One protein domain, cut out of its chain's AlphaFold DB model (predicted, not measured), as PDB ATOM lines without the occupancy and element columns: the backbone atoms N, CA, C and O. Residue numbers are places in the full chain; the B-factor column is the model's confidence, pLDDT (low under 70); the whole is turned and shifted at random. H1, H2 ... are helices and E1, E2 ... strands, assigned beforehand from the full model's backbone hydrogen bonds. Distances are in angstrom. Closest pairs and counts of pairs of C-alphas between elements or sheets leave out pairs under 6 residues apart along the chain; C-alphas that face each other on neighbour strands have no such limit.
ATOM      1  N   LEU A 118     147.997 131.451 148.133       76.25
ATOM      2  CA  LEU A 118     146.898 132.175 147.495       76.25
ATOM      3  C   LEU A 118     147.381 133.490 146.874       76.25
ATOM      4  O   LEU A 118     146.950 133.842 145.783       76.25
ATOM      5  N   GLU A 119     148.348 134.168 147.502       74.31
ATOM      6  CA  GLU A 119     148.952 135.388 146.952       74.31
ATOM      7  C   GLU A 119     149.638 135.119 145.606       74.31
ATOM      8  O   GLU A 119     149.410 135.835 144.632       74.31
ATOM      9  N   LYS A 120     150.426 134.039 145.505       79.94
ATOM     10  CA  LYS A 120     151.104 133.671 144.250       79.94
ATOM     11  C   LYS A 120     150.133 133.302 143.140       79.94
ATOM     12  O   LYS A 120     150.405 133.612 141.978       79.94
ATOM     13  N   GLN A 121     149.049 132.610 143.484       85.38
ATOM     14  CA  GLN A 121     148.002 132.266 142.525       85.38
ATOM     15  C   GLN A 121     147.257 133.515 142.058       85.38
ATOM     16  O   GLN A 121     147.026 133.674 140.861       85.38
ATOM     17  N   GLN A 122     146.956 134.430 142.979       86.31
ATOM     18  CA  GLN A 122     146.282 135.675 142.658       86.31
ATOM     19  C   GLN A 122     147.138 136.565 141.749       86.31
ATOM     20  O   GLN A 122     146.634 137.033 140.738       86.31
ATOM     21  N   ALA A 123     148.435 136.738 142.023       89.31
ATOM     22  CA  ALA A 123     149.318 137.527 141.159       89.31
ATOM     23  C   ALA A 123     149.430 136.943 139.737       89.31
ATOM     24  O   ALA A 123     149.430 137.677 138.751       89.31
ATOM     25  N   ALA A 124     149.499 135.611 139.613       89.50
ATOM     26  CA  ALA A 124     149.502 134.943 138.310       89.50
ATOM     27  C   ALA A 124     148.171 135.132 137.564       89.50
ATOM     28  O   ALA A 124     148.157 135.335 136.350       89.50
ATOM     29  N   ARG A 125     147.049 135.091 138.289       87.81
ATOM     30  CA  ARG A 125     145.726 135.374 137.739       87.81
ATOM     31  C   ARG A 125     145.619 136.823 137.271       87.81
ATOM     32  O   ARG A 125     145.207 137.045 136.138       87.81
ATOM     33  N   ASP A 126     146.017 137.776 138.108       90.81
ATOM     34  CA  ASP A 126     146.030 139.207 137.800       90.81
ATOM     35  C   ASP A 126     146.817 139.469 136.506       90.81
ATOM     36  O   ASP A 126     146.317 140.152 135.614       90.81
ATOM     37  N   GLU A 127     147.990 138.843 136.344       93.94
ATOM     38  CA  GLU A 127     148.789 138.932 135.116       93.94
ATOM     39  C   GLU A 127     148.023 138.438 133.878       93.94
ATOM     40  O   GLU A 127     147.980 139.126 132.857       93.94
ATOM     41  N   VAL A 128     147.399 137.257 133.954       90.94
ATOM     42  CA  VAL A 128     146.618 136.693 132.838       90.94
ATOM     43  C   VAL A 128     145.443 137.602 132.479       90.94
ATOM     44  O   VAL A 128     145.183 137.844 131.300       90.94
ATOM     45  N   LEU A 129     144.729 138.116 133.482       88.31
ATOM     46  CA  LEU A 129     143.589 139.005 133.279       88.31
ATOM     47  C   LEU A 129     144.025 140.351 132.691       88.31
ATOM     48  O   LEU A 129     143.354 140.862 131.796       88.31
ATOM     49  N   LEU A 130     145.150 140.904 133.147       93.12
ATOM     50  CA  LEU A 130     145.705 142.144 132.622       93.12
ATOM     51  C   LEU A 130     146.133 142.000 131.159       93.12
ATOM     52  O   LEU A 130     145.810 142.869 130.355       93.12
ATOM     53  N   ARG A 131     146.797 140.895 130.792       95.00
ATOM     54  CA  ARG A 131     147.176 140.617 129.394       95.00
ATOM     55  C   ARG A 131     145.959 140.516 128.486       95.00
ATOM     56  O   ARG A 131     145.922 141.178 127.459       95.00
ATOM     57  N   LYS A 132     144.926 139.785 128.915       89.56
ATOM     58  CA  LYS A 132     143.657 139.737 128.176       89.56
ATOM     59  C   LYS A 132     143.077 141.136 127.987       89.56
ATOM     60  O   LYS A 132     142.724 141.491 126.873       89.56
ATOM     61  N   ARG A 133     143.014 141.954 129.046       90.06
ATOM     62  CA  ARG A 133     142.525 143.340 128.947       90.06
ATOM     63  C   ARG A 133     143.368 144.190 127.997       90.06
ATOM     64  O   ARG A 133     142.799 144.958 127.234       90.06
ATOM     65  N   TYR A 134     144.685 144.028 128.005       95.12
ATOM     66  CA  TYR A 134     145.568 144.705 127.063       95.12
ATOM     67  C   TYR A 134     145.278 144.320 125.616       95.12
ATOM     68  O   TYR A 134     145.097 145.211 124.798       95.12
ATOM     69  N   ASP A 135     145.148 143.030 125.308       92.50
ATOM     70  CA  ASP A 135     144.834 142.574 123.949       92.50
ATOM     71  C   ASP A 135     143.481 143.119 123.474       92.50
ATOM     72  O   ASP A 135     143.317 143.513 122.320       92.50
ATOM     73  N   LEU A 136     142.511 143.173 124.387       88.31
ATOM     74  CA  LEU A 136     141.194 143.745 124.150       88.31
ATOM     75  C   LEU A 136     141.270 145.253 123.852       88.31
ATOM     76  O   LEU A 136     140.725 145.714 122.853       88.31
ATOM     77  N   ILE A 137     141.992 146.013 124.676       92.25
ATOM     78  CA  ILE A 137     142.214 147.451 124.477       92.25
ATOM     79  C   ILE A 137     142.978 147.710 123.174       92.25
ATOM     80  O   ILE A 137     142.595 148.583 122.406       92.25
ATOM     81  N   ARG A 138     144.018 146.921 122.888       94.06
ATOM     82  CA  ARG A 138     144.817 147.003 121.661       94.06
ATOM     83  C   ARG A 138     143.942 146.850 120.421       94.06
ATOM     84  O   ARG A 138     144.020 147.667 119.515       94.06
ATOM     85  N   LYS A 139     143.069 145.840 120.409       88.94
ATOM     86  CA  LYS A 139     142.092 145.641 119.331       88.94
ATOM     87  C   LYS A 139     141.089 146.788 119.232       88.94
ATOM     88  O   LYS A 139     140.740 147.175 118.126       88.94
ATOM     89  N   ALA A 140     140.628 147.316 120.368       86.25
ATOM     90  CA  ALA A 140     139.646 148.398 120.409       86.25
ATOM     91  C   ALA A 140     140.212 149.753 119.957       86.25
ATOM     92  O   ALA A 140     139.475 150.552 119.400       86.25
ATOM     93  N   ILE A 141     141.497 150.014 120.199       88.56
ATOM     94  CA  ILE A 141     142.196 151.226 119.746       88.56
ATOM     95  C   ILE A 141     142.633 151.094 118.278       88.56
ATOM     96  O   ILE A 141     142.690 152.095 117.571       88.56
ATOM     97  N   GLY A 142     142.934 149.871 117.838       88.25
ATOM     98  CA  GLY A 142     143.574 149.565 116.561       88.25
ATOM     99  C   GLY A 142     144.952 148.950 116.805       88.25
ATOM    100  O   GLY A 142     145.814 149.548 117.456       88.25
ATOM    101  N   GLU A 143     145.179 147.737 116.293       90.12
ATOM    102  CA  GLU A 143     146.456 147.027 116.471       90.12
ATOM    103  C   GLU A 143     147.625 147.763 115.804       90.12
ATOM    104  O   GLU A 143     148.777 147.606 116.203       90.12
ATOM    105  N   GLU A 144     147.324 148.607 114.823       88.94
ATOM    106  CA  GLU A 144     148.265 149.495 114.164       88.94
ATOM    107  C   GLU A 144     148.821 150.591 115.066       88.94
ATOM    108  O   GLU A 144     149.958 150.999 114.848       88.94
ATOM    109  N   LEU A 145     148.060 151.046 116.069       89.69
ATOM    110  CA  LEU A 145     148.485 152.090 117.004       89.69
ATOM    111  C   LEU A 145     149.325 151.521 118.152       89.69
ATOM    112  O   LEU A 145     150.116 152.243 118.755       89.69
ATOM    113  N   LEU A 146     149.187 150.226 118.440       93.44
ATOM    114  CA  LEU A 146     149.930 149.510 119.482       93.44
ATOM    115  C   LEU A 146     150.502 148.184 118.945       93.44
ATOM    116  O   LEU A 146     150.171 147.104 119.442       93.44
ATOM    117  N   PRO A 147     151.370 148.237 117.926       93.38
ATOM    118  CA  PRO A 147     151.870 147.044 117.257       93.38
ATOM    119  C   PRO A 147     152.750 146.197 118.186       93.38
ATOM    120  O   PRO A 147     153.662 146.693 118.852       93.38
ATOM    121  N   GLU A 148     152.517 144.884 118.192       94.06
ATOM    122  CA  GLU A 148     153.154 143.935 119.120       94.06
ATOM    123  C   GLU A 148     154.679 143.882 118.988       94.06
ATOM    124  O   GLU A 148     155.393 143.640 119.959       94.06
ATOM    125  N   GLN A 149     155.201 144.147 117.789       93.56
ATOM    126  CA  GLN A 149     156.641 144.204 117.556       93.56
ATOM    127  C   GLN A 149     157.321 145.418 118.207       93.56
ATOM    128  O   GLN A 149     158.549 145.410 118.346       93.56
ATOM    129  N   TYR A 150     156.556 146.454 118.569       95.00
ATOM    130  CA  TYR A 150     157.073 147.689 119.160       95.00
ATOM    131  C   TYR A 150     156.650 147.884 120.613       95.00
ATOM    132  O   TYR A 150     157.387 148.546 121.339       95.00
ATOM    133  N   VAL A 151     155.540 147.286 121.057       96.69
ATOM    134  CA  VAL A 151     155.026 147.448 122.424       96.69
ATOM    135  C   VAL A 151     155.042 146.138 123.192       96.69
ATOM    136  O   VAL A 151     154.475 145.136 122.756       96.69
ATOM    137  N   LYS A 152     155.616 146.164 124.392       97.19
ATOM    138  CA  LYS A 152     155.644 145.016 125.295       97.19
ATOM    139  C   LYS A 152     155.004 145.352 126.635       97.19
ATOM    140  O   LYS A 152     155.470 146.224 127.360       97.19
ATOM    141  N   LEU A 153     154.002 144.564 127.021       97.81
ATOM    142  CA  LEU A 153     153.408 144.613 128.356       97.81
ATOM    143  C   LEU A 153     154.122 143.664 129.333       97.81
ATOM    144  O   LEU A 153     154.206 142.447 129.111       97.81
ATOM    145  N   SER A 154     154.553 144.217 130.464       96.75
ATOM    146  CA  SER A 154     155.174 143.502 131.578       96.75
ATOM    147  C   SER A 154     154.390 143.710 132.877       96.75
ATOM    148  O   SER A 154     154.203 144.838 133.327       96.75
ATOM    149  N   PHE A 155     153.976 142.617 133.520       96.50
ATOM    150  CA  PHE A 155     153.408 142.653 134.868       96.50
ATOM    151  C   PHE A 155     154.507 142.399 135.904       96.50
ATOM    152  O   PHE A 155     155.183 141.366 135.884       96.50
ATOM    153  N   ILE A 156     154.725 143.366 136.790       96.00
ATOM    154  CA  ILE A 156     155.850 143.381 137.723       96.00
ATOM    155  C   ILE A 156     155.382 142.866 139.079       96.00
ATOM    156  O   ILE A 156     154.781 143.591 139.871       96.00
ATOM    157  N   ARG A 157     155.675 141.589 139.330       94.19
ATOM    158  CA  ARG A 157     155.322 140.879 140.565       94.19
ATOM    159  C   ARG A 157     156.295 141.163 141.701       94.19
ATOM    160  O   ARG A 157     157.509 141.203 141.485       94.19
ATOM    161  N   LYS A 158     155.769 141.209 142.925       93.06
ATOM    162  CA  LYS A 158     156.533 141.313 144.175       93.06
ATOM    163  C   LYS A 158     157.502 140.148 144.370       93.06
ATOM    164  O   LYS A 158     158.577 140.337 144.930       93.06
ATOM    165  N   ASP A 159     157.129 138.950 143.925       90.06
ATOM    166  CA  ASP A 159     157.898 137.713 144.107       90.06
ATOM    167  C   ASP A 159     158.501 137.157 142.802       90.06
ATOM    168  O   ASP A 159     158.965 136.016 142.763       90.06
ATOM    169  N   GLY A 160     158.479 137.949 141.725       88.38
ATOM    170  CA  GLY A 160     158.910 137.527 140.394       88.38
ATOM    171  C   GLY A 160     160.367 137.853 140.060       88.38
ATOM    172  O   GLY A 160     161.127 138.390 140.861       88.38
ATOM    173  N   LYS A 161     160.745 137.601 138.798       90.38
ATOM    174  CA  LYS A 161     162.062 137.967 138.234       90.38
ATOM    175  C   LYS A 161     162.406 139.451 138.437       90.38
ATOM    176  O   LYS A 161     163.572 139.804 138.566       90.38
ATOM    177  N   PHE A 162     161.385 140.303 138.465       89.50
ATOM    178  CA  PHE A 162     161.500 141.749 138.623       89.50
ATOM    179  C   PHE A 162     161.227 142.223 140.063       89.50
ATOM    180  O   PHE A 162     161.022 143.414 140.283       89.50
ATOM    181  N   ALA A 163     161.269 141.327 141.058       89.50
ATOM    182  CA  ALA A 163     161.096 141.675 142.471       89.50
ATOM    183  C   ALA A 163     162.003 142.829 142.948       89.50
ATOM    184  O   ALA A 163     161.502 143.686 143.674       89.50
ATOM    185  N   PRO A 164     163.280 142.952 142.516       91.88
ATOM    186  CA  PRO A 164     164.095 144.115 142.872       91.88
ATOM    187  C   PRO A 164     163.523 145.439 142.348       91.88
ATOM    188  O   PRO A 164     163.555 146.438 143.055       91.88
ATOM    189  N   GLN A 165     162.956 145.452 141.137       88.50
ATOM    190  CA  GLN A 165     162.309 146.644 140.575       88.50
ATOM    191  C   GLN A 165     161.018 146.980 141.327       88.50
ATOM    192  O   GLN A 165     160.736 148.150 141.569       88.50
ATOM    193  N   TRP A 166     160.252 145.960 141.730       90.56
ATOM    194  CA  TRP A 166     159.071 146.140 142.576       90.56
ATOM    195  C   TRP A 166     159.445 146.702 143.957       90.56
ATOM    196  O   TRP A 166     158.809 147.637 144.440       90.56
ATOM    197  N   ALA A 167     160.500 146.174 144.583       87.75
ATOM    198  CA  ALA A 167     160.991 146.639 145.879       87.75
ATOM    199  C   ALA A 167     161.521 148.077 145.802       87.75
ATOM    200  O   ALA A 167     161.114 148.909 146.606       87.75
ATOM    201  N   ALA A 168     162.326 148.395 144.784       86.94
ATOM    202  CA  ALA A 168     162.820 149.750 144.549       86.94
ATOM    203  C   ALA A 168     161.674 150.750 144.332       86.94
ATOM    204  O   ALA A 168     161.737 151.876 144.816       86.94
ATOM    205  N   ASN A 169     160.602 150.337 143.648       82.75
ATOM    206  CA  ASN A 169     159.402 151.156 143.500       82.75
ATOM    207  C   ASN A 169     158.721 151.439 144.852       82.75
ATOM    208  O   ASN A 169     158.294 152.556 145.116       82.75
ATOM    209  N   LYS A 170     158.673 150.444 145.744       79.31
ATOM    210  CA  LYS A 170     158.129 150.610 147.098       79.31
ATOM    211  C   LYS A 170     159.001 151.512 147.983       79.31
ATOM    212  O   LYS A 170     158.476 152.217 148.840       79.31
ATOM    213  N   GLU A 171     160.319 151.470 147.809       75.75
ATOM    214  CA  GLU A 171     161.285 152.224 148.620       75.75
ATOM    215  C   GLU A 171     161.361 153.714 148.265       75.75
ATOM    216  O   GLU A 171     161.800 154.505 149.096       75.75
ATOM    217  N   LYS A 172     160.867 154.124 147.088       68.44
ATOM    218  CA  LYS A 172     160.808 155.535 146.660       68.44
ATOM    219  C   LYS A 172     159.880 156.433 147.500       68.44
ATOM    220  O   LYS A 172     159.788 157.629 147.241       68.44
ATOM    221  N   GLY A 173     159.245 155.912 148.549       63.91
ATOM    222  CA  GLY A 173     158.498 156.715 149.516       63.91
ATOM    223  C   GLY A 173     157.082 157.058 149.049       63.91
ATOM    224  O   GLY A 173     156.315 156.156 148.725       63.91
ATOM    225  N   LYS A 174     156.712 158.350 149.091       53.97
ATOM    226  CA  LYS A 174     155.331 158.856 148.907       53.97
ATOM    227  C   LYS A 174     154.717 158.512 147.544       53.97
ATOM    228  O   LYS A 174     153.501 158.403 147.435       53.97
ATOM    229  N   GLU A 175     155.546 158.283 146.532       58.41
ATOM    230  CA  GLU A 175     155.123 157.915 145.184       58.41
ATOM    231  C   GLU A 175     155.220 156.410 144.980       58.41
ATOM    232  O   GLU A 175     156.201 155.879 144.456       58.41
ATOM    233  N   LYS A 176     154.168 155.695 145.375       73.31
ATOM    234  CA  LYS A 176     153.983 154.336 144.875       73.31
ATOM    235  C   LYS A 176     153.581 154.434 143.405       73.31
ATOM    236  O   LYS A 176     152.402 154.590 143.097       73.31
ATOM    237  N   ILE A 177     154.559 154.342 142.507       83.12
ATOM    238  CA  ILE A 177     154.311 154.337 141.064       83.12
ATOM    239  C   ILE A 177     153.496 153.077 140.736       83.12
ATOM    240  O   ILE A 177     153.895 151.961 141.073       83.12
ATOM    241  N   LEU A 178     152.322 153.241 140.133       90.25
ATOM    242  CA  LEU A 178     151.421 152.116 139.846       90.25
ATOM    243  C   LEU A 178     151.773 151.430 138.525       90.25
ATOM    244  O   LEU A 178     151.654 150.207 138.398       90.25
ATOM    245  N   GLY A 179     152.259 152.212 137.568       92.56
ATOM    246  CA  GLY A 179     152.701 151.780 136.256       92.56
ATOM    247  C   GLY A 179     153.819 152.676 135.753       92.56
ATOM    248  O   GLY A 179     154.083 153.736 136.312       92.56
ATOM    249  N   LYS A 180     154.547 152.199 134.752       92.56
ATOM    250  CA  LYS A 180     155.584 152.988 134.105       92.56
ATOM    251  C   LYS A 180     155.698 152.601 132.645       92.56
ATOM    252  O   LYS A 180     155.742 151.414 132.325       92.56
ATOM    253  N   THR A 181     155.877 153.601 131.803       93.94
ATOM    254  CA  THR A 181     156.225 153.425 130.402       93.94
ATOM    255  C   THR A 181     157.687 153.782 130.193       93.94
ATOM    256  O   THR A 181     158.184 154.783 130.711       93.94
ATOM    257  N   TYR A 182     158.404 152.930 129.470       92.75
ATOM    258  CA  TYR A 182     159.755 153.212 129.007       92.75
ATOM    259  C   TYR A 182     159.762 153.232 127.487       92.75
ATOM    260  O   TYR A 182     159.381 152.251 126.857       92.75
ATOM    261  N   SER A 183     160.225 154.337 126.912       89.88
ATOM    262  CA  SER A 183     160.443 154.478 125.478       89.88
ATOM    263  C   SER A 183     161.934 154.393 125.183       89.88
ATOM    264  O   SER A 183     162.745 155.039 125.845       89.88
ATOM    265  N   SER A 184     162.309 153.632 124.157       89.06
ATOM    266  CA  SER A 184     163.693 153.588 123.686       89.06
ATOM    267  C   SER A 184     164.122 154.887 123.000       89.06
ATOM    268  O   SER A 184     165.296 155.028 122.695       89.06
ATOM    269  N   ARG A 185     163.205 155.826 122.726       80.75
ATOM    270  CA  ARG A 185     163.505 157.085 122.017       80.75
ATOM    271  C   ARG A 185     164.512 157.991 122.715       80.75
ATOM    272  O   ARG A 185     165.109 158.826 122.053       80.75
ATOM    273  N   VAL A 186     164.747 157.770 124.004       75.88
ATOM    274  CA  VAL A 186     165.834 158.416 124.749       75.88
ATOM    275  C   VAL A 186     167.231 158.083 124.194       75.88
ATOM    276  O   VAL A 186     168.201 158.741 124.555       75.88
ATOM    277  N   ASP A 187     167.350 157.052 123.350       78.44
ATOM    278  CA  ASP A 187     168.569 156.689 122.623       78.44
ATOM    279  C   ASP A 187     168.572 157.349 121.231       78.44
ATOM    280  O   ASP A 187     167.670 157.140 120.413       78.44
ATOM    281  N   ASP A 188     169.623 158.120 120.948       76.12
ATOM    282  CA  ASP A 188     169.819 158.896 119.719       76.12
ATOM    283  C   ASP A 188     169.893 158.036 118.446       76.12
ATOM    284  O   ASP A 188     169.702 158.531 117.331       76.12
ATOM    285  N   ARG A 189     170.124 156.728 118.589       79.06
ATOM    286  CA  ARG A 189     170.186 155.762 117.482       79.06
ATOM    287  C   ARG A 189     168.817 155.210 117.102       79.06
ATOM    288  O   ARG A 189     168.710 154.464 116.122       79.06
ATOM    289  N   VAL A 190     167.774 155.515 117.871       77.81
ATOM    290  CA  VAL A 190     166.439 154.974 117.632       77.81
ATOM    291  C   VAL A 190     165.765 155.684 116.463       77.81
ATOM    292  O   VAL A 190     165.454 156.869 116.476       77.81
ATOM    293  N   THR A 191     165.491 154.896 115.430       78.12
ATOM    294  CA  THR A 191     164.670 155.266 114.276       78.12
ATOM    295  C   THR A 191     163.197 154.904 114.509       78.12
ATOM    296  O   THR A 191     162.905 154.031 115.335       78.12
ATOM    297  N   PRO A 192     162.260 155.444 113.705       74.25
ATOM    298  CA  PRO A 192     160.852 155.038 113.751       74.25
ATOM    299  C   PRO A 192     160.618 153.521 113.617       74.25
ATOM    300  O   PRO A 192     159.665 152.995 114.172       74.25
ATOM    301  N   ASN A 193     161.505 152.787 112.934       76.56
ATOM    302  CA  ASN A 193     161.373 151.332 112.753       76.56
ATOM    303  C   ASN A 193     161.992 150.510 113.896       76.56
ATOM    304  O   ASN A 193     161.762 149.300 114.008       76.56
ATOM    305  N   THR A 194     162.818 151.141 114.728       85.06
ATOM    306  CA  THR A 194     163.545 150.491 115.826       85.06
ATOM    307  C   THR A 194     163.035 150.916 117.195       85.06
ATOM    308  O   THR A 194     163.516 150.382 118.189       85.06
ATOM    309  N   VAL A 195     162.062 151.830 117.258       88.00
ATOM    310  CA  VAL A 195     161.445 152.247 118.515       88.00
ATOM    311  C   VAL A 195     160.835 151.055 119.244       88.00
ATOM    312  O   VAL A 195     160.252 150.155 118.630       88.00
ATOM    313  N   ARG A 196     161.038 151.011 120.557       94.19
ATOM    314  CA  ARG A 196     160.469 150.020 121.461       94.19
ATOM    315  C   ARG A 196     159.901 150.730 122.671       94.19
ATOM    316  O   ARG A 196     160.542 151.622 123.220       94.19
ATOM    317  N   VAL A 197     158.716 150.304 123.076       94.38
ATOM    318  CA  VAL A 197     158.025 150.813 124.248       94.38
ATOM    319  C   VAL A 197     157.675 149.652 125.169       94.38
ATOM    320  O   VAL A 197     157.000 148.701 124.775       94.38
ATOM    321  N   ASP A 198     158.128 149.740 126.411       96.62
ATOM    322  CA  ASP A 198     157.808 148.788 127.464       96.62
ATOM    323  C   ASP A 198     156.782 149.420 128.411       96.62
ATOM    324  O   ASP A 198     157.075 150.402 129.092       96.62
ATOM    325  N   ILE A 199     155.588 148.830 128.481       97.25
ATOM    326  CA  ILE A 199     154.554 149.174 129.460       97.25
ATOM    327  C   ILE A 199     154.708 148.244 130.659       97.25
ATOM    328  O   ILE A 199     154.647 147.016 130.532       97.25
ATOM    329  N   MET A 200     154.889 148.815 131.843       96.94
ATOM    330  CA  MET A 200     155.057 148.091 133.098       96.94
ATOM    331  C   MET A 200     153.888 148.404 134.028       96.94
ATOM    332  O   MET A 200     153.597 149.566 134.283       96.94
ATOM    333  N   VAL A 201     153.250 147.376 134.585       96.00
ATOM    334  CA  VAL A 201     152.204 147.526 135.613       96.00
ATOM    335  C   VAL A 201     152.636 146.767 136.861       96.00
ATOM    336  O   VAL A 201     152.967 145.581 136.779       96.00
ATOM    337  N   TYR A 202     152.660 147.439 138.010       94.50
ATOM    338  CA  TYR A 202     153.121 146.858 139.271       94.50
ATOM    339  C   TYR A 202     151.985 146.166 140.020       94.50
ATOM    340  O   TYR A 202     150.885 146.699 140.133       94.50
ATOM    341  N   GLU A 203     152.272 144.994 140.589       93.94
ATOM    342  CA  GLU A 203     151.323 144.245 141.416       93.94
ATOM    343  C   GLU A 203     150.795 145.081 142.601       93.94
ATOM    344  O   GLU A 203     151.569 145.655 143.378       93.94
ATOM    345  N   ARG A 204     149.465 145.096 142.767       90.12
ATOM    346  CA  ARG A 204     148.715 145.776 143.832       90.12
ATOM    347  C   ARG A 204     148.359 144.806 144.957       90.12
ATOM    348  O   ARG A 204     147.238 144.315 145.053       90.12
ATOM    349  N   THR A 205     149.316 144.564 145.849       88.12
ATOM    350  CA  THR A 205     149.100 143.725 147.046       88.12
ATOM    351  C   THR A 205     148.243 144.399 148.124       88.12
ATOM    352  O   THR A 205     147.911 143.781 149.126       88.12
ATOM    353  N   ASP A 206     147.953 145.687 147.959       85.25
ATOM    354  CA  ASP A 206     147.207 146.543 148.882       85.25
ATOM    355  C   ASP A 206     145.691 146.541 148.646       85.25
ATOM    356  O   ASP A 206     144.948 146.932 149.535       85.25
ATOM    357  N   ILE A 207     145.215 146.070 147.490       83.75
ATOM    358  CA  ILE A 207     143.778 145.989 147.195       83.75
ATOM    359  C   ILE A 207     143.358 144.529 147.293       83.75
ATOM    360  O   ILE A 207     143.658 143.761 146.392       83.75
ATOM    361  N   SER A 208     142.666 144.095 148.343       79.38
ATOM    362  CA  SER A 208     142.308 142.673 148.513       79.38
ATOM    363  C   SER A 208     141.234 142.176 147.531       79.38
ATOM    364  O   SER A 208     141.252 141.005 147.161       79.38
ATOM    365  N   LEU A 209     140.334 143.053 147.076       74.44
ATOM    366  CA  LEU A 209     139.178 142.696 146.248       74.44
ATOM    367  C   LEU A 209     139.517 142.614 144.751       74.44
ATOM    368  O   LEU A 209     140.088 143.545 144.187       74.44
ATOM    369  N   ASN A 210     139.077 141.539 144.086       79.94
ATOM    370  CA  ASN A 210     139.384 141.269 142.674       79.94
ATOM    371  C   ASN A 210     138.900 142.372 141.723       79.94
ATOM    372  O   ASN A 210     139.673 142.850 140.896       79.94
ATOM    373  N   LEU A 211     137.635 142.792 141.826       81.69
ATOM    374  CA  LEU A 211     137.059 143.751 140.880       81.69
ATOM    375  C   LEU A 211     137.685 145.159 141.004       81.69
ATOM    376  O   LEU A 211     138.177 145.655 139.986       81.69
ATOM    377  N   PRO A 212     137.758 145.792 142.195       82.94
ATOM    378  CA  PRO A 212     138.476 147.059 142.369       82.94
ATOM    379  C   PRO A 212     139.943 146.974 141.946       82.94
ATOM    380  O   PRO A 212     140.441 147.854 141.243       82.94
ATOM    381  N   ARG A 213     140.632 145.872 142.276       85.69
ATOM    382  CA  ARG A 213     142.027 145.666 141.873       85.69
ATOM    383  C   ARG A 213     142.179 145.638 140.354       85.69
ATOM    384  O   ARG A 213     143.041 146.325 139.813       85.69
ATOM    385  N   MET A 214     141.322 144.898 139.652       87.88
ATOM    386  CA  MET A 214     141.367 144.830 138.190       87.88
ATOM    387  C   MET A 214     140.980 146.151 137.526       87.88
ATOM    388  O   MET A 214     141.587 146.523 136.518       87.88
ATOM    389  N   ARG A 215     140.023 146.898 138.095       86.25
ATOM    390  CA  ARG A 215     139.721 148.272 137.664       86.25
ATOM    391  C   ARG A 215     140.951 149.165 137.809       86.25
ATOM    392  O   ARG A 215     141.299 149.857 136.855       86.25
ATOM    393  N   ASN A 216     141.659 149.076 138.934       88.56
ATOM    394  CA  ASN A 216     142.877 149.846 139.161       88.56
ATOM    395  C   ASN A 216     144.013 149.478 138.192       88.56
ATOM    396  O   ASN A 216     144.629 150.375 137.614       88.56
ATOM    397  N   TYR A 217     144.262 148.184 137.955       92.06
ATOM    398  CA  TYR A 217     145.248 147.772 136.953       92.06
ATOM    399  C   TYR A 217     144.889 148.264 135.558       92.06
ATOM    400  O   TYR A 217     145.777 148.597 134.786       92.06
ATOM    401  N   THR A 218     143.600 148.324 135.228       91.62
ATOM    402  CA  THR A 218     143.161 148.781 133.906       91.62
ATOM    403  C   THR A 218     143.310 150.284 133.747       91.62
ATOM    404  O   THR A 218     143.780 150.721 132.706       91.62
ATOM    405  N   GLY A 219     142.980 151.065 134.780       92.00
ATOM    406  CA  GLY A 219     143.243 152.505 134.785       92.00
ATOM    407  C   GLY A 219     144.733 152.797 134.635       92.00
ATOM    408  O   GLY A 219     145.120 153.566 133.763       92.00
ATOM    409  N   THR A 220     145.564 152.090 135.405       93.62
ATOM    410  CA  THR A 220     147.028 152.150 135.281       93.62
ATOM    411  C   THR A 220     147.489 151.763 133.873       93.62
ATOM    412  O   THR A 220     148.263 152.480 133.260       93.62
ATOM    413  N   LEU A 221     146.991 150.656 133.320       95.81
ATOM    414  CA  LEU A 221     147.357 150.207 131.979       95.81
ATOM    415  C   LEU A 221     147.015 151.249 130.911       95.81
ATOM    416  O   LEU A 221     147.834 151.504 130.041       95.81
ATOM    417  N   LEU A 222     145.824 151.844 130.962       95.62
ATOM    418  CA  LEU A 222     145.406 152.857 129.991       95.62
ATOM    419  C   LEU A 222     146.219 154.147 130.118       95.62
ATOM    420  O   LEU A 222     146.553 154.751 129.105       95.62
ATOM    421  N   HIS A 223     146.561 154.536 131.347       94.56
ATOM    422  CA  HIS A 223     147.462 155.651 131.617       94.56
ATOM    423  C   HIS A 223     148.827 155.422 130.949       94.56
ATOM    424  O   HIS A 223     149.310 156.273 130.206       94.56
ATOM    425  N   GLU A 224     149.404 154.232 131.125       95.75
ATOM    426  CA  GLU A 224     150.662 153.869 130.469       95.75
ATOM    427  C   GLU A 224     150.524 153.687 128.949       95.75
ATOM    428  O   GLU A 224     151.447 153.989 128.202       95.75
ATOM    429  N   ILE A 225     149.368 153.245 128.447       96.00
ATOM    430  CA  ILE A 225     149.100 153.207 127.002       96.00
ATOM    431  C   ILE A 225     149.119 154.619 126.410       96.00
ATOM    432  O   ILE A 225     149.661 154.790 125.322       96.00
ATOM    433  N   ALA A 226     148.578 155.626 127.105       93.56
ATOM    434  CA  ALA A 226     148.656 157.009 126.640       93.56
ATOM    435  C   ALA A 226     150.122 157.437 126.461       93.56
ATOM    436  O   ALA A 226     150.495 157.872 125.373       93.56
ATOM    437  N   HIS A 227     150.974 157.191 127.466       92.06
ATOM    438  CA  HIS A 227     152.427 157.406 127.373       92.06
ATOM    439  C   HIS A 227     153.076 156.598 126.245       92.06
ATOM    440  O   HIS A 227     153.946 157.091 125.529       92.06
ATOM    441  N   ALA A 228     152.636 155.359 126.029       93.56
ATOM    442  CA  ALA A 228     153.170 154.521 124.967       93.56
ATOM    443  C   ALA A 228     152.845 155.052 123.569       93.56
ATOM    444  O   ALA A 228     153.687 154.968 122.676       93.56
ATOM    445  N   LEU A 229     151.658 155.633 123.379       90.88
ATOM    446  CA  LEU A 229     151.284 156.270 122.119       90.88
ATOM    447  C   LEU A 229     152.192 157.472 121.818       90.88
ATOM    448  O   LEU A 229     152.623 157.613 120.674       90.88
ATOM    449  N   PHE A 230     152.589 158.258 122.826       85.00
ATOM    450  CA  PHE A 230     153.639 159.273 122.655       85.00
ATOM    451  C   PHE A 230     154.965 158.652 122.239       85.00
ATOM    452  O   PHE A 230     155.522 159.007 121.199       85.00
ATOM    453  N   GLY A 231     155.428 157.656 122.997       84.31
ATOM    454  CA  GLY A 231     156.687 156.970 122.723       84.31
ATOM    455  C   GLY A 231     156.747 156.314 121.340       84.31
ATOM    456  O   GLY A 231     157.834 156.139 120.799       84.31
ATOM    457  N   LEU A 232     155.616 155.965 120.729       86.00
ATOM    458  CA  LEU A 232     155.567 155.405 119.378       86.00
ATOM    459  C   LEU A 232     155.425 156.463 118.288       86.00
ATOM    460  O   LEU A 232     156.120 156.367 117.274       86.00
ATOM    461  N   TRP A 233     154.543 157.443 118.483       83.50
ATOM    462  CA  TRP A 233     154.004 158.261 117.392       83.50
ATOM    463  C   TRP A 233     154.368 159.736 117.462       83.50
ATOM    464  O   TRP A 233     154.222 160.421 116.450       83.50
ATOM    465  N   ALA A 234     154.888 160.228 118.592       76.94
ATOM    466  CA  ALA A 234     155.420 161.584 118.649       76.94
ATOM    467  C   ALA A 234     156.512 161.758 117.581       76.94
ATOM    468  O   ALA A 234     157.150 160.792 117.144       76.94
ATOM    469  N   CYS A 235     156.755 162.979 117.120       72.31
ATOM    470  CA  CYS A 235     157.911 163.214 116.262       72.31
ATOM    471  C   CYS A 235     159.202 163.136 117.107       72.31
ATOM    472  O   CYS A 235     159.155 163.341 118.311       72.31
ATOM    473  N   ASN A 236     160.338 162.757 116.509       65.06
ATOM    474  CA  ASN A 236     161.652 162.715 117.185       65.06
ATOM    475  C   ASN A 236     162.639 163.693 116.535       65.06
ATOM    476  O   ASN A 236     163.805 163.372 116.307       65.06
ATOM    477  N   CYS A 237     162.121 164.824 116.069       67.38
ATOM    478  CA  CYS A 237     162.928 165.837 115.416       67.38
ATOM    479  C   CYS A 237     163.412 166.852 116.457       67.38
ATOM    480  O   CYS A 237     162.686 167.109 117.407       67.38
ATOM    481  N   ASP A 238     164.587 167.456 116.260       61.34
ATOM    482  CA  ASP A 238     165.108 168.499 117.168       61.34
ATOM    483  C   ASP A 238     164.177 169.741 117.235       61.34
ATOM    484  O   ASP A 238     164.294 170.556 118.134       61.34
ATOM    485  N   GLU A 239     163.247 169.905 116.281       59.44
ATOM    486  CA  GLU A 239     162.201 170.953 116.285       59.44
ATOM    487  C   GLU A 239     160.859 170.465 116.874       59.44
ATOM    488  O   GLU A 239     159.854 171.168 116.815       59.44
ATOM    489  N   CYS A 240     160.810 169.216 117.330       60.53
ATOM    490  CA  CYS A 240     159.620 168.502 117.769       60.53
ATOM    491  C   CYS A 240     159.904 167.775 119.086       60.53
ATOM    492  O   CYS A 240     159.423 166.648 119.254       60.53
ATOM    493  N   GLU A 241     160.776 168.342 119.928       56.75
ATOM    494  CA  GLU A 241     161.291 167.655 121.107       56.75
ATOM    495  C   GLU A 241     160.122 167.075 121.910       56.75
ATOM    496  O   GLU A 241     159.042 167.662 121.999       56.75
ATOM    497  N   GLU A 242     160.305 165.860 122.429       55.41
ATOM    498  CA  GLU A 242     159.279 165.163 123.215       55.41
ATOM    499  C   GLU A 242     158.758 166.062 124.343       55.41
ATOM    500  O   GLU A 242     157.563 166.039 124.636       55.41
ATOM    501  N   GLU A 243     159.634 166.916 124.882       57.53
ATOM    502  CA  GLU A 243     159.294 168.001 125.794       57.53
ATOM    503  C   GLU A 243     158.248 168.937 125.186       57.53
ATOM    504  O   GLU A 243     157.182 169.044 125.766       57.53
ATOM    505  N   ASP A 244     158.421 169.528 124.005       57.56
ATOM    506  CA  ASP A 244     157.418 170.438 123.423       57.56
ATOM    507  C   ASP A 244     156.028 169.794 123.289       57.56
ATOM    508  O   ASP A 244     155.014 170.433 123.549       57.56
ATOM    509  N   VAL A 245     155.959 168.505 122.946       57.78
ATOM    510  CA  VAL A 245     154.677 167.813 122.728       57.78
ATOM    511  C   VAL A 245     154.025 167.342 124.035       57.78
ATOM    512  O   VAL A 245     152.797 167.306 124.140       57.78
ATOM    513  N   THR A 246     154.826 166.964 125.032       57.56
ATOM    514  CA  THR A 246     154.336 166.500 126.346       57.56
ATOM    515  C   THR A 246     154.153 167.640 127.348       57.56
ATOM    516  O   THR A 246     153.298 167.533 128.225       57.56
ATOM    517  N   THR A 247     154.869 168.748 127.158       57.41
ATOM    518  CA  THR A 247     154.922 169.926 128.036       57.41
ATOM    519  C   THR A 247     154.257 171.154 127.420       57.41
ATOM    520  O   THR A 247     154.366 172.228 128.000       57.41
ATOM    521  N   GLU A 248     153.583 171.055 126.266       51.59
ATOM    522  CA  GLU A 248     153.016 172.204 125.537       51.59
ATOM    523  C   GLU A 248     152.184 173.119 126.479       51.59
ATOM    524  O   GLU A 248     151.037 172.838 126.825       51.59
ATOM    525  N   GLY A 249     152.792 174.213 126.962       45.75
ATOM    526  CA  GLY A 249     152.201 175.165 127.917       45.75
ATOM    527  C   GLY A 249     152.488 174.953 129.418       45.75
ATOM    528  O   GLY A 249     152.078 175.804 130.211       45.75
ATOM    529  N   VAL A 250     153.188 173.886 129.819       54.59
ATOM    530  CA  VAL A 250     153.548 173.547 131.208       54.59
ATOM    531  C   VAL A 250     154.928 172.856 131.274       54.59
ATOM    532  O   VAL A 250     155.003 171.658 131.012       54.59
ATOM    533  N   PRO A 251     156.012 173.564 131.657       53.59
ATOM    534  CA  PRO A 251     157.363 172.993 131.750       53.59
ATOM    535  C   PRO A 251     157.417 171.745 132.641       53.59
ATOM    536  O   PRO A 251     156.733 171.700 133.660       53.59
ATOM    537  N   ASP A 252     158.238 170.753 132.282       64.62
ATOM    538  CA  ASP A 252     158.474 169.523 133.062       64.62
ATOM    539  C   ASP A 252     157.214 168.669 133.366       64.62
ATOM    540  O   ASP A 252     157.216 167.845 134.285       64.62
ATOM    541  N   SER A 253     156.129 168.839 132.598       70.69
ATOM    542  CA  SER A 253     154.915 168.011 132.675       70.69
ATOM    543  C   SER A 253     155.012 166.777 131.770       70.69
ATOM    544  O   SER A 253     155.333 166.871 130.591       70.69
TER     545      SER A 253
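What this domain is: This is residues 118 to 253 of the 359 residues of an uncharacterized protein of Cadophora sp. DSE1049 (UniProt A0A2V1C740). Two long helices, H1 and H3, cover one face of a small three-stranded sheet, making two layers, helices on one face of a sheet; H1 lies over edge strand E1, and H3 over E3 and E2. The short helix H2 sits at one end of the sheet, and a small helix H4 follows beyond the end of H3. The printed part has 136 residues, in the order H1 E1 H2 E2 E3 H3 H4; the mixed sheet runs E1 E3 E2, and the class is mixed, helices and strands. It is compact, with a radius of gyration of the C-alphas of 16.0 A and spans of 51 by 35 by 28 A.

How they stand to each other: Start at H1, residues 118 to 141, which runs along E1, residues 151 to 156, at a height of 9.2 A over the sheet; look at the C-alphas of Glu 127 and Phe 155, their closest, 5.9 A apart. H2, residues 163 to 171, only grazes the sheet. E2, residues 179 to 183, and E3, residues 197 to 202, form an antiparallel hairpin; find N 180 and O 200 at 2.8 A. E1 and E3 are parallel, with N 154 and O 199 at 2.8 A. H3, residues 210 to 233, is on the same face as H1, at a height of 8.4 A. They touch, closest at the C-alphas of Leu 130 and Tyr 217, 7.1 A, at a steep tilt of 46 degrees, the same way. H4, residues 242 to 246, is near H3. In H1, H2, H3 and H4 every O i to N i+4 pair is within hydrogen-bond range.

Where its parts are: Find C-alpha 118 at (146.898, 132.175, 147.495); H1 runs 34.0 A from there. H3 spans 33.8 A, ending at C-alpha 233, (154.004, 158.261, 117.392).

The domain as a whole: The C-alphas of Leu 118 and Glu 239, the farthest apart, are 52.1 A apart. The printed part has no cut; the link E2 to E3 is long. Residues 172 to 175 and 236 to 252 have pLDDT under 70.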